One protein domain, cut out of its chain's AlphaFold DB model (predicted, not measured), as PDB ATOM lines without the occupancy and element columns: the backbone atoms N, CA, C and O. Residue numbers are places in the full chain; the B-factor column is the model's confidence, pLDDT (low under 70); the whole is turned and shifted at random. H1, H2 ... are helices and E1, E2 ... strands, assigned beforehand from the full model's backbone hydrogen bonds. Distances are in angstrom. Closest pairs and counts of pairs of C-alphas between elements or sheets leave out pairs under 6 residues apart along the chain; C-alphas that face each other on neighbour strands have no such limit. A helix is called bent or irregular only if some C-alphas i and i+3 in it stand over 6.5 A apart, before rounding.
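Overview. This is residues 5 to 159 of the 159 residues of an uncharacterized protein of marine sediment metagenome (UniProt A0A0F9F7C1). Nine strands wind round into a nearly closed barrel, in which the long strand E2 folds back on itself: E1, E8, residues 39 to 50 of E2 and E5 make one wall, while residues 30 to 38 of E2, E7, E3 and E4 make the opposite one. E9 and E6 pair with E2 towards its bend, the single helix H1 lies outside by the first residue of E1, and a long loop, residues 88 to 117, runs from E5 to E6. The printed part has 155 residues, with one named helix and then nine named strands in one branched, twisted antiparallel sheet; the class is mostly strand. It is compact, with a radius of gyration of the C-alphas of 15.0 A and spans of 45 by 34 by 32 A.

Along the chain. H1, residues 5 to 15, starts at C-alpha 5 (45.852, -72.031, 31.080) and is 16.2 A long; it is neither bent nor irregular, but only just: C-alphas 5 and 8 are 6.3 A apart. E1 is residues 18 to 26, 25.6 A. E2, residues 30 to 50, bends by 161 degrees at residue 39, C-alpha at (31.349, -51.290, 35.693). E3 is residues 57 to 63, E4 68 to 76, E5 83 to 87, E6 118 to 122 and E7 127 to 133. E8, residues 136 to 149, is 34.4 A long and bends by 71 degrees at residue 139. E9, residues 155 to 158, ends at C-alpha 158 (43.977, -49.460, 29.083).

Arrangement. E2 has five antiparallel neighbours. E5 (N 46 and O 85, 2.9 A) and E6 (N 41 and O 118, 2.8 A) lie on one side of it, E8 (N 47 and O 142, 2.8 A) on the other side. E7 (N 32 and O 128, 2.8 A) and E9 (N 34 and O 157, 2.9 A) pair with it before the bend. E1 is antiparallel to E8 at 163 degrees, with N 20 and O 145 2.9 A apart. E3 is antiparallel to E7, N 60 and O 131 at 2.9 A, and forms a hairpin with E4, N 59 and O 74 at 2.8 A. The closest C-alphas of E1 and E9, Lys 22 and Ala 158, are 5.8 A apart; those of E4 and E5, Cys 71 and Val 87, 6.7 A. H1 is on the sheet at a height of 9.9 A, only just over E1 with 3 C-alphas falling on it, and runs across the strands at 76 degrees to E1 on the local plane. In H1, 6 of 7 O i to N i+4 pairs are within hydrogen-bond range.

Size, cuts and confidence. The two C-alphas farthest apart, of Gly 54 and Asp 152, are 45.5 A apart. The printed part has no cut. The link from E5 to E6 is long, 30 residues; in it residues 103 to 104 pair antiparallel with residues 83 to 84 of E5. The mean pLDDT of the printed part is 90.6, and residues 5 to 6 are under 70.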
ATOM      1  N   LEU A   5      45.943 -73.487  31.281       52.09
ATOM      2  CA  LEU A   5      45.852 -72.031  31.080       52.09
ATOM      3  C   LEU A   5      44.415 -71.487  31.253       52.09
ATOM      4  O   LEU A   5      44.250 -70.322  31.590       52.09
ATOM      5  N   TYR A   6      43.377 -72.318  31.087       63.28
ATOM      6  CA  TYR A   6      41.975 -71.884  31.191       63.28
ATOM      7  C   TYR A   6      41.442 -71.848  32.625       63.28
ATOM      8  O   TYR A   6      40.540 -71.071  32.911       63.28
ATOM      9  N   LEU A   7      41.981 -72.657  33.540       74.25
ATOM     10  CA  LEU A   7      41.464 -72.737  34.910       74.25
ATOM     11  C   LEU A   7      41.747 -71.460  35.703       74.25
ATOM     12  O   LEU A   7      40.835 -70.920  36.317       74.25
ATOM     13  N   GLY A   8      42.981 -70.949  35.663       77.38
ATOM     14  CA  GLY A   8      43.339 -69.718  36.377       77.38
ATOM     15  C   GLY A   8      42.578 -68.496  35.858       77.38
ATOM     16  O   GLY A   8      42.080 -67.692  36.645       77.38
ATOM     17  N   ASP A   9      42.434 -68.392  34.537       78.81
ATOM     18  CA  ASP A   9      41.694 -67.311  33.890       78.81
ATOM     19  C   ASP A   9      40.189 -67.405  34.152       78.81
ATOM     20  O   ASP A   9      39.572 -66.402  34.503       78.81
ATOM     21  N   ALA A  10      39.603 -68.602  34.069       78.88
ATOM     22  CA  ALA A  10      38.193 -68.809  34.377       78.88
ATOM     23  C   ALA A  10      37.887 -68.526  35.853       78.88
ATOM     24  O   ALA A  10      36.943 -67.802  36.148       78.88
ATOM     25  N   VAL A  11      38.703 -69.042  36.781       80.75
ATOM     26  CA  VAL A  11      38.529 -68.788  38.220       80.75
ATOM     27  C   VAL A  11      38.627 -67.295  38.513       80.75
ATOM     28  O   VAL A  11      37.775 -66.763  39.216       80.75
ATOM     29  N   ARG A  12      39.617 -66.601  37.942       82.56
ATOM     30  CA  ARG A  12      39.765 -65.151  38.098       82.56
ATOM     31  C   ARG A  12      38.549 -64.395  37.567       82.56
ATOM     32  O   ARG A  12      37.990 -63.584  38.298       82.56
ATOM     33  N   ASN A  13      38.134 -64.688  36.337       82.50
ATOM     34  CA  ASN A  13      37.015 -64.004  35.693       82.50
ATOM     35  C   ASN A  13      35.691 -64.232  36.434       82.50
ATOM     36  O   ASN A  13      34.847 -63.347  36.451       82.50
ATOM     37  N   VAL A  14      35.523 -65.393  37.074       83.50
ATOM     38  CA  VAL A  14      34.336 -65.708  37.881       83.50
ATOM     39  C   VAL A  14      34.405 -65.090  39.281       83.50
ATOM     40  O   VAL A  14      33.385 -64.636  39.787       83.50
ATOM     41  N   ALA A  15      35.574 -65.086  39.928       86.12
ATOM     42  CA  ALA A  15      35.704 -64.666  41.326       86.12
ATOM     43  C   ALA A  15      35.934 -63.159  41.498       86.12
ATOM     44  O   ALA A  15      35.373 -62.553  42.406       86.12
ATOM     45  N   LEU A  16      36.788 -62.571  40.658       88.19
ATOM     46  CA  LEU A  16      37.187 -61.163  40.729       88.19
ATOM     47  C   LEU A  16      36.699 -60.360  39.523       88.19
ATOM     48  O   LEU A  16      36.584 -59.147  39.622       88.19
ATOM     49  N   GLY A  17      36.406 -61.007  38.399       93.94
ATOM     50  CA  GLY A  17      35.999 -60.337  37.168       93.94
ATOM     51  C   GLY A  17      37.119 -60.230  36.133       93.94
ATOM     52  O   GLY A  17      38.178 -60.858  36.240       93.94
ATOM     53  N   LEU A  18      36.849 -59.454  35.088       95.00
ATOM     54  CA  LEU A  18      37.752 -59.207  33.970       95.00
ATOM     55  C   LEU A  18      38.937 -58.358  34.417       95.00
ATOM     56  O   LEU A  18      38.812 -57.524  35.306       95.00
ATOM     57  N   ARG A  19      40.095 -58.576  33.793       95.75
ATOM     58  CA  ARG A  19      41.363 -57.960  34.189       95.75
ATOM     59  C   ARG A  19      41.906 -57.069  33.080       95.75
ATOM     60  O   ARG A  19      42.025 -57.519  31.943       95.75
ATOM     61  N   VAL A  20      42.348 -55.874  33.451       97.12
ATOM     62  CA  VAL A  20      43.098 -54.948  32.595       97.12
ATOM     63  C   VAL A  20      44.341 -54.454  33.337       97.12
ATOM     64  O   VAL A  20      44.359 -54.377  34.567       97.12
ATOM     65  N   GLU A  21      45.420 -54.181  32.608       97.69
ATOM     66  CA  GLU A  21      46.664 -53.674  33.188       97.69
ATOM     67  C   GLU A  21      47.245 -52.536  32.352       97.69
ATOM     68  O   GLU A  21      47.145 -52.544  31.126       97.69
ATOM     69  N   LYS A  22      47.873 -51.571  33.024       97.00
ATOM     70  CA  LYS A  22      48.634 -50.496  32.389       97.00
ATOM     71  C   LYS A  22      49.842 -50.148  33.244       97.00
ATOM     72  O   LYS A  22      49.742 -50.065  34.464       97.00
ATOM     73  N   THR A  23      50.993 -49.951  32.610       95.88
ATOM     74  CA  THR A  23      52.193 -49.455  33.296       95.88
ATOM     75  C   THR A  23      52.356 -47.975  33.002       95.88
ATOM     76  O   THR A  23      52.296 -47.576  31.841       95.88
ATOM     77  N   LEU A  24      52.555 -47.179  34.048       93.12
ATOM     78  CA  LEU A  24      52.780 -45.743  33.952       93.12
ATOM     79  C   LEU A  24      54.079 -45.383  34.666       93.12
ATOM     80  O   LEU A  24      54.328 -45.851  35.777       93.12
ATOM     81  N   ALA A  25      54.893 -44.553  34.021       85.81
ATOM     82  CA  ALA A  25      55.961 -43.840  34.703       85.81
ATOM     83  C   ALA A  25      55.359 -42.643  35.437       85.81
ATOM     84  O   ALA A  25      54.430 -42.006  34.935       85.81
ATOM     85  N   SER A  26      55.925 -42.320  36.588       79.56
ATOM     86  CA  SER A  26      55.570 -41.155  37.368       79.56
ATOM     87  C   SER A  26      56.226 -39.898  36.791       79.56
ATOM     88  O   SER A  26      57.042 -39.241  37.427       79.56
ATOM     89  N   LEU A  27      55.903 -39.566  35.542       80.06
ATOM     90  CA  LEU A  27      56.484 -38.414  34.847       80.06
ATOM     91  C   LEU A  27      55.512 -37.235  34.734       80.06
ATOM     92  O   LEU A  27      55.948 -36.096  34.647       80.06
ATOM     93  N   ALA A  28      54.213 -37.519  34.652       81.00
ATOM     94  CA  ALA A  28      53.154 -36.533  34.489       81.00
ATOM     95  C   ALA A  28      51.789 -37.185  34.737       81.00
ATOM     96  O   ALA A  28      51.669 -38.413  34.751       81.00
ATOM     97  N   THR A  29      50.751 -36.353  34.841       91.44
ATOM     98  CA  THR A  29      49.359 -36.808  34.770       91.44
ATOM     99  C   THR A  29      49.120 -37.636  33.507       91.44
ATOM    100  O   THR A  29      49.486 -37.218  32.404       91.44
ATOM    101  N   ALA A  30      48.493 -38.801  33.666       93.75
ATOM    102  CA  ALA A  30      48.218 -39.723  32.575       93.75
ATOM    103  C   ALA A  30      46.928 -40.520  32.799       93.75
ATOM    104  O   ALA A  30      46.611 -40.951  33.908       93.75
ATOM    105  N   ASP A  31      46.230 -40.799  31.701       96.00
ATOM    106  CA  ASP A  31      45.032 -41.634  31.704       96.00
ATOM    107  C   ASP A  31      45.441 -43.085  31.982       96.00
ATOM    108  O   ASP A  31      46.360 -43.610  31.351       96.00
ATOM    109  N   MET A  32      44.783 -43.755  32.924       96.12
ATOM    110  CA  MET A  32      45.065 -45.150  33.270       96.12
ATOM    111  C   MET A  32      44.170 -46.091  32.470       96.12
ATOM    112  O   MET A  32      44.652 -46.971  31.755       96.12
ATOM    113  N   PHE A  33      42.860 -45.893  32.587       97.62
ATOM    114  CA  PHE A  33      41.859 -46.797  32.044       97.62
ATOM    115  C   PHE A  33      40.657 -46.019  31.522       97.62
ATOM    116  O   PHE A  33      40.131 -45.154  32.218       97.62
ATOM    117  N   THR A  34      40.196 -46.363  30.325       97.00
ATOM    118  CA  THR A  34      38.939 -45.856  29.769       97.00
ATOM    119  C   THR A  34      37.817 -46.817  30.128       97.00
ATOM    120  O   THR A  34      37.930 -48.020  29.882       97.00
ATOM    121  N   VAL A  35      36.737 -46.284  30.693       96.75
ATOM    122  CA  VAL A  35      35.539 -47.027  31.087       96.75
ATOM    123  C   VAL A  35      34.433 -46.740  30.075       96.75
ATOM    124  O   VAL A  35      34.103 -45.589  29.799       96.75
ATOM    125  N   THR A  36      33.866 -47.794  29.499       95.75
ATOM    126  CA  THR A  36      32.666 -47.730  28.661       95.75
ATOM    127  C   THR A  36      31.548 -48.456  29.386       95.75
ATOM    128  O   THR A  36      31.716 -49.634  29.687       95.75
ATOM    129  N   GLY A  37      30.421 -47.786  29.625       94.62
ATOM    130  CA  GLY A  37      29.279 -48.374  30.323       94.62
ATOM    131  C   GLY A  37      29.539 -48.696  31.798       94.62
ATOM    132  O   GLY A  37      30.640 -48.495  32.317       94.62
ATOM    133  N   GLU A  38      28.503 -49.143  32.501       96.88
ATOM    134  CA  GLU A  38      28.547 -49.315  33.956       96.88
ATOM    135  C   GLU A  38      29.416 -50.518  34.363       96.88
ATOM    136  O   GLU A  38      29.206 -51.655  33.925       96.88
ATOM    137  N   CYS A  39      30.408 -50.274  35.226       97.06
ATOM    138  CA  CYS A  39      31.349 -51.290  35.693       97.06
ATOM    139  C   CYS A  39      31.530 -51.229  37.214       97.06
ATOM    140  O   CYS A  39      31.824 -50.175  37.779       97.06
ATOM    141  N   LEU A  40      31.456 -52.388  37.872       96.94
ATOM    142  CA  LEU A  40      31.898 -52.564  39.254       96.94
ATOM    143  C   LEU A  40      33.397 -52.859  39.271       96.94
ATOM    144  O   LEU A  40      33.816 -53.906  38.781       96.94
ATOM    145  N   ILE A  41      34.199 -51.989  39.876       97.12
ATOM    146  CA  ILE A  41      35.623 -52.218  40.108       97.12
ATOM    147  C   ILE A  41      35.744 -53.029  41.393       97.12
ATOM    148  O   ILE A  41      35.364 -52.587  42.477       97.12
ATOM    149  N   THR A  42      36.262 -54.244  41.261       96.44
ATOM    150  CA  THR A  42      36.355 -55.221  42.351       96.44
ATOM    151  C   THR A  42      37.728 -55.258  43.000       96.44
ATOM    152  O   THR A  42      37.847 -55.801  44.093       96.44
ATOM    153  N   LEU A  43      38.762 -54.759  42.318       95.38
ATOM    154  CA  LEU A  43      40.119 -54.651  42.841       95.38
ATOM    155  C   LEU A  43      40.958 -53.730  41.947       95.38
ATOM    156  O   LEU A  43      40.998 -53.919  40.733       95.38
ATOM    157  N   LEU A  44      41.703 -52.804  42.547       96.50
ATOM    158  CA  LEU A  44      42.741 -52.027  41.873       96.50
ATOM    159  C   LEU A  44      43.997 -51.987  42.751       96.50
ATOM    160  O   LEU A  44      43.946 -51.627  43.926       96.50
ATOM    161  N   TYR A  45      45.136 -52.373  42.183       96.44
ATOM    162  CA  TYR A  45      46.428 -52.335  42.869       96.44
ATOM    163  C   TYR A  45      47.550 -51.920  41.919       96.44
ATOM    164  O   TYR A  45      47.433 -52.044  40.698       96.44
ATOM    165  N   GLY A  46      48.652 -51.442  42.493       97.06
ATOM    166  CA  GLY A  46      49.863 -51.055  41.775       97.06
ATOM    167  C   GLY A  46      51.055 -51.887  42.223       97.06
ATOM    168  O   GLY A  46      51.158 -52.240  43.390       97.06
ATOM    169  N   ILE A  47      51.967 -52.217  41.315       97.38
ATOM    170  CA  ILE A  47      53.260 -52.826  41.650       97.38
ATOM    171  C   ILE A  47      54.352 -51.893  41.153       97.38
ATOM    172  O   ILE A  47      54.401 -51.600  39.957       97.38
ATOM    173  N   VAL A  48      55.240 -51.462  42.043       95.88
ATOM    174  CA  VAL A  48      56.402 -50.651  41.674       95.88
ATOM    175  C   VAL A  48      57.331 -51.482  40.786       95.88
ATOM    176  O   VAL A  48      57.742 -52.592  41.129       95.88
ATOM    177  N   THR A  49      57.641 -50.950  39.611       95.62
ATOM    178  CA  THR A  49      58.472 -51.561  38.559       95.62
ATOM    179  C   THR A  49      59.727 -50.753  38.242       95.62
ATOM    180  O   THR A  49      60.678 -51.321  37.708       95.62
ATOM    181  N   GLY A  50      59.763 -49.473  38.618       92.44
ATOM    182  CA  GLY A  50      60.941 -48.609  38.565       92.44
ATOM    183  C   GLY A  50      61.164 -47.922  39.911       92.44
ATOM    184  O   GLY A  50      60.194 -47.577  40.581       92.44
ATOM    185  N   VAL A  51      62.428 -47.788  40.320       87.44
ATOM    186  CA  VAL A  51      62.814 -47.105  41.568       87.44
ATOM    187  C   VAL A  51      62.780 -45.605  41.324       87.44
ATOM    188  O   VAL A  51      63.255 -45.167  40.279       87.44
ATOM    189  N   GLY A  52      62.267 -44.846  42.288       82.06
ATOM    190  CA  GLY A  52      62.332 -43.394  42.224       82.06
ATOM    191  C   GLY A  52      63.749 -42.822  42.315       82.06
ATOM    192  O   GLY A  52      64.676 -43.472  42.802       82.06
ATOM    193  N   ASP A  53      63.923 -41.582  41.875       82.31
ATOM    194  CA  ASP A  53      65.209 -40.874  41.873       82.31
ATOM    195  C   ASP A  53      65.599 -40.303  43.254       82.31
ATOM    196  O   ASP A  53      66.674 -39.717  43.423       82.31
ATOM    197  N   GLY A  54      64.744 -40.528  44.257       80.56
ATOM    198  CA  GLY A  54      64.864 -40.020  45.623       80.56
ATOM    199  C   GLY A  54      64.119 -38.703  45.853       80.56
ATOM    200  O   GLY A  54      64.125 -38.192  46.977       80.56
ATOM    201  N   GLY A  55      63.487 -38.146  44.817       84.06
ATOM    202  CA  GLY A  55      62.534 -37.053  44.917       84.06
ATOM    203  C   GLY A  55      61.206 -37.486  45.542       84.06
ATOM    204  O   GLY A  55      60.824 -38.654  45.533       84.06
ATOM    205  N   ALA A  56      60.483 -36.516  46.104       88.38
ATOM    206  CA  ALA A  56      59.112 -36.732  46.548       88.38
ATOM    207  C   ALA A  56      58.152 -36.521  45.373       88.38
ATOM    208  O   ALA A  56      58.120 -35.438  44.787       88.38
ATOM    209  N   THR A  57      57.345 -37.534  45.087       90.69
ATOM    210  CA  THR A  57      56.303 -37.514  44.063       90.69
ATOM    211  C   THR A  57      54.967 -37.850  44.699       90.69
ATOM    212  O   THR A  57      54.825 -38.878  45.349       90.69
ATOM    213  N   THR A  58      53.957 -37.014  44.502       92.75
ATOM    214  CA  THR A  58      52.601 -37.271  44.985       92.75
ATOM    215  C   THR A  58      51.729 -37.801  43.861       92.75
ATOM    216  O   THR A  58      51.594 -37.152  42.829       92.75
ATOM    217  N   ILE A  59      51.117 -38.960  44.089       92.81
ATOM    218  CA  ILE A  59      50.244 -39.675  43.162       92.81
ATOM    219  C   ILE A  59      48.811 -39.597  43.686       92.81
ATOM    220  O   ILE A  59      48.565 -39.944  44.838       92.81
ATOM    221  N   ALA A  60      47.859 -39.201  42.850       93.50
ATOM    222  CA  ALA A  60      46.432 -39.312  43.137       93.50
ATOM    223  C   ALA A  60      45.719 -40.034  41.991       93.50
ATOM    224  O   ALA A  60      46.133 -39.940  40.837       93.50
ATOM    225  N   ILE A  61      44.659 -40.774  42.315       95.69
ATOM    226  CA  ILE A  61      43.860 -41.517  41.337       95.69
ATOM    227  C   ILE A  61      42.446 -40.955  41.372       95.69
ATOM    228  O   ILE A  61      41.818 -40.931  42.432       95.69
ATOM    229  N   ASN A  62      41.957 -40.509  40.218       95.88
ATOM    230  CA  ASN A  62      40.689 -39.796  40.109       95.88
ATOM    231  C   ASN A  62      39.892 -40.284  38.898       95.88
ATOM    232  O   ASN A  62      40.445 -40.825  37.939       95.88
ATOM    233  N   GLU A  63      38.586 -40.054  38.929       95.56
ATOM    234  CA  GLU A  63      37.807 -39.883  37.709       95.56
ATOM    235  C   GLU A  63      38.222 -38.550  37.067       95.56
ATOM    236  O   GLU A  63      38.328 -37.533  37.750       95.56
ATOM    237  N   LYS A  64      38.517 -38.570  35.768       95.50
ATOM    238  CA  LYS A  64      39.141 -37.454  35.055       95.50
ATOM    239  C   LYS A  64      38.219 -36.261  34.802       95.50
ATOM    240  O   LYS A  64      38.664 -35.121  34.922       95.50
ATOM    241  N   ALA A  65      36.987 -36.495  34.363       92.81
ATOM    242  CA  ALA A  65      36.105 -35.449  33.853       92.81
ATOM    243  C   ALA A  65      35.751 -34.415  34.928       92.81
ATOM    244  O   ALA A  65      35.849 -33.212  34.676       92.81
ATOM    245  N   ASP A  66      35.413 -34.887  36.124       92.69
ATOM    246  CA  ASP A  66      35.004 -34.072  37.266       92.69
ATOM    247  C   ASP A  66      36.055 -34.066  38.391       92.69
ATOM    248  O   ASP A  66      35.847 -33.443  39.434       92.69
ATOM    249  N   SER A  67      37.204 -34.724  38.182       92.94
ATOM    250  CA  SER A  67      38.283 -34.842  39.177       92.94
ATOM    251  C   SER A  67      37.800 -35.464  40.493       92.94
ATOM    252  O   SER A  67      38.246 -35.072  41.575       92.94
ATOM    253  N   VAL A  68      36.865 -36.419  40.420       94.62
ATOM    254  CA  VAL A  68      36.334 -37.092  41.612       94.62
ATOM    255  C   VAL A  68      37.399 -38.050  42.153       94.62
ATOM    256  O   VAL A  68      37.804 -38.968  41.433       94.62
ATOM    257  N   PRO A  69      37.864 -37.882  43.403       95.31
ATOM    258  CA  PRO A  69      38.905 -38.737  43.953       95.31
ATOM    259  C   PRO A  69      38.408 -40.169  44.156       95.31
ATOM    260  O   PRO A  69      37.349 -40.400  44.737       95.31
ATOM    261  N   ILE A  70      39.208 -41.136  43.706       95.25
ATOM    262  CA  ILE A  70      39.019 -42.569  43.994       95.25
ATOM    263  C   ILE A  70      39.812 -42.957  45.251       95.25
ATOM    264  O   ILE A  70      39.422 -43.858  45.995       95.25
ATOM    265  N   CYS A  71      40.932 -42.273  45.489       92.94
ATOM    266  CA  CYS A  71      41.703 -42.334  46.725       92.94
ATOM    267  C   CYS A  71      42.324 -40.969  47.034       92.94
ATOM    268  O   CYS A  71      42.539 -40.156  46.131       92.94
ATOM    269  N   ALA A  72      42.675 -40.735  48.296       93.69
ATOM    270  CA  ALA A  72      43.466 -39.568  48.662       93.69
ATOM    271  C   ALA A  72      44.878 -39.654  48.053       93.69
ATOM    272  O   ALA A  72      45.402 -40.737  47.771       93.69
ATOM    273  N   ALA A  73      45.508 -38.497  47.862       94.44
ATOM    274  CA  ALA A  73      46.829 -38.403  47.257       94.44
ATOM    275  C   ALA A  73      47.926 -39.003  48.162       94.44
ATOM    276  O   ALA A  73      48.043 -38.640  49.333       94.44
ATOM    277  N   THR A  74      48.771 -39.870  47.606       93.62
ATOM    278  CA  THR A  74      49.905 -40.499  48.294       93.62
ATOM    279  C   THR A  74      51.216 -39.878  47.850       93.62
ATOM    280  O   THR A  74      51.565 -39.941  46.676       93.62
ATOM    281  N   THR A  75      51.990 -39.340  48.792       92.56
ATOM    282  CA  THR A  75      53.381 -38.951  48.530       92.56
ATOM    283  C   THR A  75      54.305 -40.154  48.668       92.56
ATOM    284  O   THR A  75      54.405 -40.747  49.738       92.56
ATOM    285  N   VAL A  76      54.994 -40.468  47.580       89.88
ATOM    286  CA  VAL A  76      56.015 -41.501  47.433       89.88
ATOM    287  C   VAL A  76      57.383 -40.822  47.436       89.88
ATOM    288  O   VAL A  76      57.558 -39.789  46.795       89.88
ATOM    289  N   THR A  77      58.355 -41.372  48.165       87.44
ATOM    290  CA  THR A  77      59.709 -40.781  48.253       87.44
ATOM    291  C   THR A  77      60.824 -41.728  47.849       87.44
ATOM    292  O   THR A  77      61.892 -41.284  47.439       87.44
ATOM    293  N   SER A  78      60.639 -43.030  48.048       85.06
ATOM    294  CA  SER A  78      61.745 -43.983  47.920       85.06
ATOM    295  C   SER A  78      61.269 -45.420  47.745       85.06
ATOM    296  O   SER A  78      61.966 -46.347  48.160       85.06
ATOM    297  N   ASP A  79      60.074 -45.601  47.192       91.50
ATOM    298  CA  ASP A  79      59.455 -46.915  47.126       91.50
ATOM    299  C   ASP A  79      60.253 -47.818  46.181       91.50
ATOM    300  O   ASP A  79      60.704 -47.429  45.095       91.50
ATOM    301  N   ALA A  80      60.499 -49.034  46.649       92.88
ATOM    302  CA  ALA A  80      61.378 -49.983  45.999       92.88
ATOM    303  C   ALA A  80      60.619 -50.838  44.979       92.88
ATOM    304  O   ALA A  80      59.438 -51.153  45.128       92.88
ATOM    305  N   VAL A  81      61.329 -51.309  43.951       95.12
ATOM    306  CA  VAL A  81      60.762 -52.250  42.976       95.12
ATOM    307  C   VAL A  81      60.218 -53.493  43.681       95.12
ATOM    308  O   VAL A  81      60.923 -54.174  44.428       95.12
ATOM    309  N   GLY A  82      58.963 -53.819  43.378       95.56
ATOM    310  CA  GLY A  82      58.224 -54.927  43.966       95.56
ATOM    311  C   GLY A  82      57.392 -54.555  45.190       95.56
ATOM    312  O   GLY A  82      56.683 -55.430  45.689       95.56
ATOM    313  N   GLU A  83      57.445 -53.312  45.672       95.81
ATOM    314  CA  GLU A  83      56.457 -52.808  46.626       95.81
ATOM    315  C   GLU A  83      55.088 -52.695  45.956       95.81
ATOM    316  O   GLU A  83      54.981 -52.464  44.745       95.81
ATOM    317  N   VAL A  84      54.037 -52.972  46.730       96.19
ATOM    318  CA  VAL A  84      52.683 -53.122  46.192       96.19
ATOM    319  C   VAL A  84      51.735 -52.119  46.839       96.19
ATOM    320  O   VAL A  84      51.526 -52.124  48.056       96.19
ATOM    321  N   TYR A  85      51.126 -51.295  45.991       95.31
ATOM    322  CA  TYR A  85      50.080 -50.355  46.355       95.31
ATOM    323  C   TYR A  85      48.703 -51.012  46.324       95.31
ATOM    324  O   TYR A  85      48.416 -51.786  45.413       95.31
ATOM    325  N   TRP A  86      47.821 -50.642  47.247       94.31
ATOM    326  CA  TRP A  86      46.410 -51.037  47.235       94.31
ATOM    327  C   TRP A  86      45.505 -49.811  47.147       94.31
ATOM    328  O   TRP A  86      45.653 -48.886  47.946       94.31
ATOM    329  N   VAL A  87      44.538 -49.824  46.227       94.44
ATOM    330  CA  VAL A  87      43.513 -48.777  46.119       94.44
ATOM    331  C   VAL A  87      42.238 -49.257  46.803       94.44
ATOM    332  O   VAL A  87      41.704 -50.312  46.468       94.44
ATOM    333  N   GLN A  88      41.764 -48.503  47.795       89.44
ATOM    334  CA  GLN A  88      40.635 -48.919  48.633       89.44
ATOM    335  C   GLN A  88      39.260 -48.513  48.083       89.44
ATOM    336  O   GLN A  88      38.271 -49.087  48.528       89.44
ATOM    337  N   GLY A  89      39.202 -47.558  47.147       90.12
ATOM    338  CA  GLY A  89      37.942 -46.977  46.666       90.12
ATOM    339  C   GLY A  89      37.301 -46.005  47.660       90.12
ATOM    340  O   GLY A  89      36.083 -45.854  47.662       90.12
ATOM    341  N   ASP A  90      38.107 -45.398  48.535       91.50
ATOM    342  CA  ASP A  90      37.682 -44.418  49.533       91.50
ATOM    343  C   ASP A  90      38.467 -43.111  49.307       91.50
ATOM    344  O   ASP A  90      39.699 -43.126  49.431       91.50
ATOM    345  N   PRO A  91      37.795 -41.993  48.971       92.12
ATOM    346  CA  PRO A  91      38.452 -40.726  48.658       92.12
ATOM    347  C   PRO A  91      39.227 -40.115  49.832       92.12
ATOM    348  O   PRO A  91      40.095 -39.275  49.598       92.12
ATOM    349  N   ASP A  92      38.959 -40.535  51.072       91.19
ATOM    350  CA  ASP A  92      39.627 -40.011  52.269       91.19
ATOM    351  C   ASP A  92      40.907 -40.787  52.628       91.19
ATOM    352  O   ASP A  92      41.669 -40.376  53.510       91.19
ATOM    353  N   LEU A  93      41.170 -41.915  51.958       92.12
ATOM    354  CA  LEU A  93      42.288 -42.800  52.274       92.12
ATOM    355  C   LEU A  93      43.329 -42.824  51.161       92.12
ATOM    356  O   LEU A  93      43.022 -43.015  49.987       92.12
ATOM    357  N   ILE A  94      44.589 -42.662  51.563       93.12
ATOM    358  CA  ILE A  94      45.748 -42.807  50.679       93.12
ATOM    359  C   ILE A  94      45.932 -44.274  50.263       93.12
ATOM    360  O   ILE A  94      45.353 -45.181  50.869       93.12
ATOM    361  N   LEU A  95      46.786 -44.527  49.268       92.69
ATOM    362  CA  LEU A  95      47.212 -45.885  48.901       92.69
ATOM    363  C   LEU A  95      47.644 -46.687  50.146       92.69
ATOM    364  O   LEU A  95      48.389 -46.183  50.983       92.69
ATOM    365  N   ASN A  96      47.151 -47.926  50.259       92.38
ATOM    366  CA  ASN A  96      47.335 -48.853  51.392       92.38
ATOM    367  C   ASN A  96      46.673 -48.424  52.722       92.38
ATOM    368  O   ASN A  96      46.710 -49.176  53.701       92.38
ATOM    369  N   GLY A  97      46.015 -47.265  52.754       90.00
ATOM    370  CA  GLY A  97      45.396 -46.687  53.942       90.00
ATOM    371  C   GLY A  97      46.372 -45.869  54.791       90.00
ATOM    372  O   GLY A  97      47.581 -46.110  54.835       90.00
ATOM    373  N   THR A  98      45.837 -44.882  55.510       85.62
ATOM    374  CA  THR A  98      46.633 -43.937  56.303       85.62
ATOM    375  C   THR A  98      47.489 -44.652  57.349       85.62
ATOM    376  O   THR A  98      46.976 -45.324  58.243       85.62
ATOM    377  N   GLY A  99      48.810 -44.477  57.256       83.12
ATOM    378  CA  GLY A  99      49.776 -45.075  58.179       83.12
ATOM    379  C   GLY A  99      50.248 -46.483  57.803       83.12
ATOM    380  O   GLY A  99      50.995 -47.083  58.577       83.12
ATOM    381  N   GLN A 100      49.854 -47.025  56.644       85.50
ATOM    382  CA  GLN A 100      50.570 -48.150  56.038       85.50
ATOM    383  C   GLN A 100      51.637 -47.673  55.079       85.50
ATOM    384  O   GLN A 100      51.382 -46.875  54.186       85.50
ATOM    385  N   VAL A 101      52.831 -48.224  55.264       88.75
ATOM    386  CA  VAL A 101      53.911 -48.109  54.294       88.75
ATOM    387  C   VAL A 101      53.787 -49.296  53.336       88.75
ATOM    388  O   VAL A 101      53.576 -50.419  53.812       88.75
ATOM    389  N   PRO A 102      53.898 -49.085  52.016       91.62
ATOM    390  CA  PRO A 102      54.007 -50.166  51.045       91.62
ATOM    391  C   PRO A 102      55.109 -51.154  51.436       91.62
ATOM    392  O   PRO A 102      56.136 -50.787  52.003       91.62
ATOM    393  N   VAL A 103      54.883 -52.440  51.171       92.62
ATOM    394  CA  VAL A 103      55.860 -53.493  51.467       92.62
ATOM    395  C   VAL A 103      56.101 -54.358  50.244       92.62
ATOM    396  O   VAL A 103      55.256 -54.489  49.354       92.62
ATOM    397  N   LEU A 104      57.274 -54.983  50.206       94.50
ATOM    398  CA  LEU A 104      57.661 -55.858  49.110       94.50
ATOM    399  C   LEU A 104      56.710 -57.056  48.991       94.50
ATOM    400  O   LEU A 104      56.459 -57.772  49.963       94.50
ATOM    401  N   LYS A 105      56.296 -57.339  47.750       91.75
ATOM    402  CA  LYS A 105      55.580 -58.546  47.290       91.75
ATOM    403  C   LYS A 105      54.132 -58.693  47.760       91.75
ATOM    404  O   LYS A 105      53.442 -59.568  47.241       91.75
ATOM    405  N   ILE A 106      53.674 -57.900  48.723       91.31
ATOM    406  CA  ILE A 106      52.338 -58.019  49.309       91.31
ATOM    407  C   ILE A 106      51.715 -56.634  49.381       91.31
ATOM    408  O   ILE A 106      52.324 -55.706  49.900       91.31
ATOM    409  N   ALA A 107      50.478 -56.514  48.912       88.50
ATOM    410  CA  ALA A 107      49.638 -55.387  49.270       88.50
ATOM    411  C   ALA A 107      48.837 -55.733  50.522       88.50
ATOM    412  O   ALA A 107      48.250 -56.814  50.617       88.50
ATOM    413  N   ALA A 108      48.820 -54.817  51.479       84.81
ATOM    414  CA  ALA A 108      48.104 -54.974  52.730       84.81
ATOM    415  C   ALA A 108      47.475 -53.643  53.139       84.81
ATOM    416  O   ALA A 108      47.987 -52.573  52.812       84.81
ATOM    417  N   LEU A 109      46.372 -53.752  53.871       85.75
ATOM    418  CA  LEU A 109      45.702 -52.655  54.555       85.75
ATOM    419  C   LEU A 109      45.897 -52.833  56.065       85.75
ATOM    420  O   LEU A 109      46.060 -53.962  56.545       85.75
ATOM    421  N   LEU A 110      45.822 -51.745  56.837       83.81
ATOM    422  CA  LEU A 110      45.625 -51.881  58.286       83.81
ATOM    423  C   LEU A 110      44.311 -52.597  58.556       83.81
ATOM    424  O   LEU A 110      43.332 -52.393  57.849       83.81
ATOM    425  N   SER A 111      44.252 -53.350  59.653       78.75
ATOM    426  CA  SER A 111      43.038 -54.069  60.066       78.75
ATOM    427  C   SER A 111      41.812 -53.170  60.259       78.75
ATOM    428  O   SER A 111      40.690 -53.665  60.267       78.75
ATOM    429  N   ALA A 112      42.025 -51.868  60.473       83.38
ATOM    430  CA  ALA A 112      40.965 -50.874  60.612       83.38
ATOM    431  C   ALA A 112      40.320 -50.483  59.271       83.38
ATOM    432  O   ALA A 112      39.251 -49.880  59.272       83.38
ATOM    433  N   PHE A 113      40.950 -50.826  58.148       80.25
ATOM    434  CA  PHE A 113      40.485 -50.492  56.814       80.25
ATOM    435  C   PHE A 113      40.072 -51.757  56.065       80.25
ATOM    436  O   PHE A 113      40.733 -52.795  56.131       80.25
ATOM    437  N   GLN A 114      38.949 -51.673  55.360       80.81
ATOM    438  CA  GLN A 114      38.429 -52.764  54.548       80.81
ATOM    439  C   GLN A 114      38.445 -52.341  53.088       80.81
ATOM    440  O   GLN A 114      38.144 -51.196  52.762       80.81
ATOM    441  N   HIS A 115      38.789 -53.276  52.208       83.19
ATOM    442  CA  HIS A 115      38.661 -53.052  50.778       83.19
ATOM    443  C   HIS A 115      37.190 -52.808  50.417       83.19
ATOM    444  O   HIS A 115      36.339 -53.649  50.726       83.19
ATOM    445  N   SER A 116      36.921 -51.693  49.737       85.00
ATOM    446  CA  SER A 116      35.607 -51.381  49.195       85.00
ATOM    447  C   SER A 116      35.655 -51.436  47.668       85.00
ATOM    448  O   SER A 116      36.351 -50.637  47.045       85.00
ATOM    449  N   PRO A 117      34.898 -52.342  47.028       92.94
ATOM    450  CA  PRO A 117      34.569 -52.181  45.620       92.94
ATOM    451  C   PRO A 117      33.913 -50.814  45.375       92.94
ATOM    452  O   PRO A 117      33.231 -50.283  46.258       92.94
ATOM    453  N   PHE A 118      34.073 -50.267  44.173       94.62
ATOM    454  CA  PHE A 118      33.436 -49.012  43.765       94.62
ATOM    455  C   PHE A 118      32.905 -49.112  42.336       94.62
ATOM    456  O   PHE A 118      33.358 -49.941  41.550       94.62
ATOM    457  N   ILE A 119      31.903 -48.300  42.010       95.81
ATOM    458  CA  ILE A 119      31.222 -48.326  40.712       95.81
ATOM    459  C   ILE A 119      31.661 -47.114  39.901       95.81
ATOM    460  O   ILE A 119      31.689 -46.001  40.417       95.81
ATOM    461  N   MET A 120      31.965 -47.347  38.627       95.56
ATOM    462  CA  MET A 120      32.013 -46.302  37.611       95.56
ATOM    463  C   MET A 120      30.696 -46.388  36.842       95.56
ATOM    464  O   MET A 120      30.405 -47.419  36.235       95.56
ATOM    465  N   ASP A 121      29.890 -45.331  36.915       91.31
ATOM    466  CA  ASP A 121      28.459 -45.315  36.560       91.31
ATOM    467  C   ASP A 121      28.161 -45.352  35.049       91.31
ATOM    468  O   ASP A 121      27.029 -45.157  34.618       91.31
ATOM    469  N   GLY A 122      29.179 -45.597  34.227       77.50
ATOM    470  CA  GLY A 122      29.017 -45.819  32.797       77.50
ATOM    471  C   GLY A 122      28.684 -44.597  31.962       77.50
ATOM    472  O   GLY A 122      28.396 -44.743  30.770       77.50
ATOM    473  N   GLN A 123      28.775 -43.392  32.530       86.19
ATOM    474  CA  GLN A 123      28.718 -42.170  31.742       86.19
ATOM    475  C   GLN A 123      29.752 -42.189  30.601       86.19
ATOM    476  O   GLN A 123      30.831 -42.785  30.671       86.19
ATOM    477  N   THR A 124      29.395 -41.563  29.480       79.56
ATOM    478  CA  THR A 124      30.242 -41.587  28.283       79.56
ATOM    479  C   THR A 124      31.530 -40.806  28.523       79.56
ATOM    480  O   THR A 124      31.482 -39.637  28.891       79.56
ATOM    481  N   GLY A 125      32.675 -41.427  28.231       79.06
ATOM    482  CA  GLY A 125      33.985 -40.778  28.337       79.06
ATOM    483  C   GLY A 125      34.640 -40.874  29.715       79.06
ATOM    484  O   GLY A 125      35.664 -40.225  29.926       79.06
ATOM    485  N   LEU A 126      34.102 -41.695  30.625       92.88
ATOM    486  CA  LEU A 126      34.716 -41.942  31.926       92.88
ATOM    487  C   LEU A 126      36.132 -42.492  31.777       92.88
ATOM    488  O   LEU A 126      36.387 -43.481  31.084       92.88
ATOM    489  N   THR A 127      37.062 -41.844  32.463       96.69
ATOM    490  CA  THR A 127      38.468 -42.230  32.473       96.69
ATOM    491  C   THR A 127      38.967 -42.206  33.905       96.69
ATOM    492  O   THR A 127      38.791 -41.216  34.609       96.69
ATOM    493  N   ILE A 128      39.597 -43.299  34.323       96.88
ATOM    494  CA  ILE A 128      40.393 -43.329  35.546       96.88
ATOM    495  C   ILE A 128      41.757 -42.767  35.174       96.88
ATOM    496  O   ILE A 128      42.429 -43.318  34.298       96.88
ATOM    497  N   GLU A 129      42.166 -41.688  35.820       96.31
ATOM    498  CA  GLU A 129      43.462 -41.055  35.616       96.31
ATOM    499  C   GLU A 129      44.337 -41.141  36.862       96.31
ATOM    500  O   GLU A 129      43.858 -41.222  37.995       96.31
ATOM    501  N   LEU A 130      45.643 -41.092  36.622       94.81
ATOM    502  CA  LEU A 130      46.650 -40.860  37.635       94.81
ATOM    503  C   LEU A 130      47.109 -39.417  37.476       94.81
ATOM    504  O   LEU A 130      47.711 -39.073  36.458       94.81
ATOM    505  N   THR A 131      46.841 -38.580  38.472       92.56
ATOM    506  CA  THR A 131      47.407 -37.236  38.551       92.56
ATOM    507  C   THR A 131      48.643 -37.254  39.426       92.56
ATOM    508  O   THR A 131      48.753 -38.024  40.385       92.56
ATOM    509  N   GLN A 132      49.604 -36.409  39.070       88.88
ATOM    510  CA  GLN A 132      50.881 -36.384  39.750       88.88
ATOM    511  C   GLN A 132      51.361 -34.963  40.014       88.88
ATOM    512  O   GLN A 132      51.222 -34.084  39.165       88.88
ATOM    513  N   THR A 133      51.961 -34.755  41.186       89.19
ATOM    514  CA  THR A 133      52.768 -33.565  41.477       89.19
ATOM    515  C   THR A 133      54.169 -33.961  41.946       89.19
ATOM    516  O   THR A 133      54.325 -34.914  42.704       89.19
ATOM    517  N   GLY A 134      55.189 -33.240  41.473       82.06
ATOM    518  CA  GLY A 134      56.580 -33.717  41.482       82.06
ATOM    519  C   GLY A 134      56.845 -34.609  40.268       82.06
ATOM    520  O   GLY A 134      55.926 -35.278  39.811       82.06
ATOM    521  N   ASP A 135      58.062 -34.598  39.728       73.56
ATOM    522  CA  ASP A 135      58.426 -35.383  38.543       73.56
ATOM    523  C   ASP A 135      59.491 -36.408  38.942       73.56
ATOM    524  O   ASP A 135      60.554 -36.024  39.425       73.56
ATOM    525  N   ASP A 136      59.222 -37.693  38.706       83.94
ATOM    526  CA  ASP A 136      60.177 -38.784  38.899       83.94
ATOM    527  C   ASP A 136      60.031 -39.788  37.754       83.94
ATOM    528  O   ASP A 136      59.313 -40.790  37.817       83.94
ATOM    529  N   ALA A 137      60.749 -39.504  36.668       78.38
ATOM    530  CA  ALA A 137      60.725 -40.302  35.447       78.38
ATOM    531  C   ALA A 137      61.108 -41.778  35.664       78.38
ATOM    532  O   ALA A 137      60.860 -42.612  34.790       78.38
ATOM    533  N   THR A 138      61.778 -42.083  36.779       87.19
ATOM    534  CA  THR A 138      62.317 -43.409  37.084       87.19
ATOM    535  C   THR A 138      61.389 -44.240  37.958       87.19
ATOM    536  O   THR A 138      61.359 -45.466  37.804       87.19
ATOM    537  N   HIS A 139      60.564 -43.597  38.788       91.00
ATOM    538  CA  HIS A 139      59.478 -44.269  39.479       91.00
ATOM    539  C   HIS A 139      58.418 -44.704  38.459       91.00
ATOM    540  O   HIS A 139      57.883 -43.902  37.699       91.00
ATOM    541  N   ALA A 140      58.111 -45.998  38.409       93.00
ATOM    542  CA  ALA A 140      57.122 -46.533  37.476       93.00
ATOM    543  C   ALA A 140      56.293 -47.621  38.139       93.00
ATOM    544  O   ALA A 140      56.831 -48.470  38.847       93.00
ATOM    545  N   VAL A 141      54.992 -47.649  37.862       95.69
ATOM    546  CA  VAL A 141      54.036 -48.542  38.519       95.69
ATOM    547  C   VAL A 141      53.207 -49.282  37.477       95.69
ATOM    548  O   VAL A 141      52.613 -48.677  36.582       95.69
ATOM    549  N   LYS A 142      53.135 -50.609  37.610       97.25
ATOM    550  CA  LYS A 142      52.168 -51.439  36.890       97.25
ATOM    551  C   LYS A 142      50.866 -51.489  37.674       97.25
ATOM    552  O   LYS A 142      50.804 -52.134  38.718       97.25
ATOM    553  N   TRP A 143      49.830 -50.869  37.133       97.25
ATOM    554  CA  TRP A 143      48.481 -50.875  37.675       97.25
ATOM    555  C   TRP A 143      47.680 -52.031  37.098       97.25
ATOM    556  O   TRP A 143      47.705 -52.276  35.890       97.25
ATOM    557  N   VAL A 144      46.972 -52.750  37.963       97.69
ATOM    558  CA  VAL A 144      46.118 -53.875  37.590       97.69
ATOM    559  C   VAL A 144      44.734 -53.639  38.171       97.69
ATOM    560  O   VAL A 144      44.589 -53.500  39.385       97.69
ATOM    561  N   LEU A 145      43.734 -53.630  37.297       97.69
ATOM    562  CA  LEU A 145      42.336 -53.416  37.634       97.69
ATOM    563  C   LEU A 145      41.525 -54.668  37.301       97.69
ATOM    564  O   LEU A 145      41.707 -55.281  36.245       97.69
ATOM    565  N   PHE A 146      40.631 -55.030  38.211       97.38
ATOM    566  CA  PHE A 146      39.633 -56.072  38.042       97.38
ATOM    567  C   PHE A 146      38.246 -55.449  38.091       97.38
ATOM    568  O   PHE A 146      37.992 -54.566  38.916       97.38
ATOM    569  N   TYR A 147      37.359 -55.897  37.208       97.12
ATOM    570  CA  TYR A 147      36.011 -55.360  37.127       97.12
ATOM    571  C   TYR A 147      34.973 -56.379  36.663       97.12
ATOM    572  O   TYR A 147      35.276 -57.345  35.961       97.12
ATOM    573  N   ILE A 148      33.723 -56.122  37.027       97.00
ATOM    574  CA  ILE A 148      32.544 -56.835  36.546       97.00
ATOM    575  C   ILE A 148      31.704 -55.834  35.736       97.00
ATOM    576  O   ILE A 148      31.273 -54.829  36.306       97.00
ATOM    577  N   PRO A 149      31.474 -56.072  34.429       95.62
ATOM    578  CA  PRO A 149      30.485 -55.318  33.662       95.62
ATOM    579  C   PRO A 149      29.102 -55.470  34.302       95.62
ATOM    580  O   PRO A 149      28.690 -56.597  34.585       95.62
ATOM    581  N   LEU A 150      28.393 -54.366  34.531       96.00
ATOM    582  CA  LEU A 150      27.032 -54.382  35.083       96.00
ATOM    583  C   LEU A 150      25.952 -54.266  33.998       96.00
ATOM    584  O   LEU A 150      24.790 -54.577  34.252       96.00
ATOM    585  N   GLU A 151      26.347 -53.912  32.773       94.88
ATOM    586  CA  GLU A 151      25.476 -53.856  31.600       94.88
ATOM    587  C   GLU A 151      26.141 -54.421  30.333       94.88
ATOM    588  O   GLU A 151      27.360 -54.615  30.255       94.88
ATOM    589  N   ASP A 152      25.321 -54.693  29.316       94.00
ATOM    590  CA  ASP A 152      25.782 -55.242  28.043       94.00
ATOM    591  C   ASP A 152      26.661 -54.240  27.287       94.00
ATOM    592  O   ASP A 152      26.291 -53.093  27.049       94.00
ATOM    593  N   GLY A 153      27.833 -54.704  26.849       91.69
ATOM    594  CA  GLY A 153      28.813 -53.870  26.151       91.69
ATOM    595  C   GLY A 153      29.727 -53.066  27.077       91.69
ATOM    596  O   GLY A 153      30.709 -52.499  26.583       91.69
ATOM    597  N   ALA A 154      29.480 -53.075  28.393       95.56
ATOM    598  CA  ALA A 154      30.357 -52.408  29.340       95.56
ATOM    599  C   ALA A 154      31.737 -53.079  29.404       95.56
ATOM    600  O   ALA A 154      31.876 -54.308  29.441       95.56
ATOM    601  N   ASN A 155      32.785 -52.264  29.359       95.62
ATOM    602  CA  ASN A 155      34.165 -52.722  29.362       95.62
ATOM    603  C   ASN A 155      35.120 -51.647  29.886       95.62
ATOM    604  O   ASN A 155      34.831 -50.453  29.832       95.62
ATOM    605  N   ILE A 156      36.282 -52.094  30.358       96.81
ATOM    606  CA  ILE A 156      37.389 -51.222  30.736       96.81
ATOM    607  C   ILE A 156      38.614 -51.639  29.931       96.81
ATOM    608  O   ILE A 156      38.992 -52.814  29.914       96.81
ATOM    609  N   VAL A 157      39.252 -50.667  29.286       96.56
ATOM    610  CA  VAL A 157      40.485 -50.856  28.514       96.56
ATOM    611  C   VAL A 157      41.592 -49.953  29.043       96.56
ATOM    612  O   VAL A 157      41.327 -48.911  29.639       96.56
ATOM    613  N   ALA A 158      42.848 -50.350  28.838       96.81
ATOM    614  CA  ALA A 158      43.977 -49.460  29.083       96.81
ATOM    615  C   ALA A 158      43.886 -48.267  28.120       96.81
ATOM    616  O   ALA A 158      43.688 -48.474  26.921       96.81
ATOM    617  N   ALA A 159      43.992 -47.052  28.664       92.56
ATOM    618  CA  ALA A 159      43.940 -45.810  27.886       92.56
ATOM    619  C   ALA A 159      45.229 -45.561  27.084       92.56
ATOM    620  O   ALA A 159      46.249 -46.232  27.379       92.56
TER     621      ALA A 159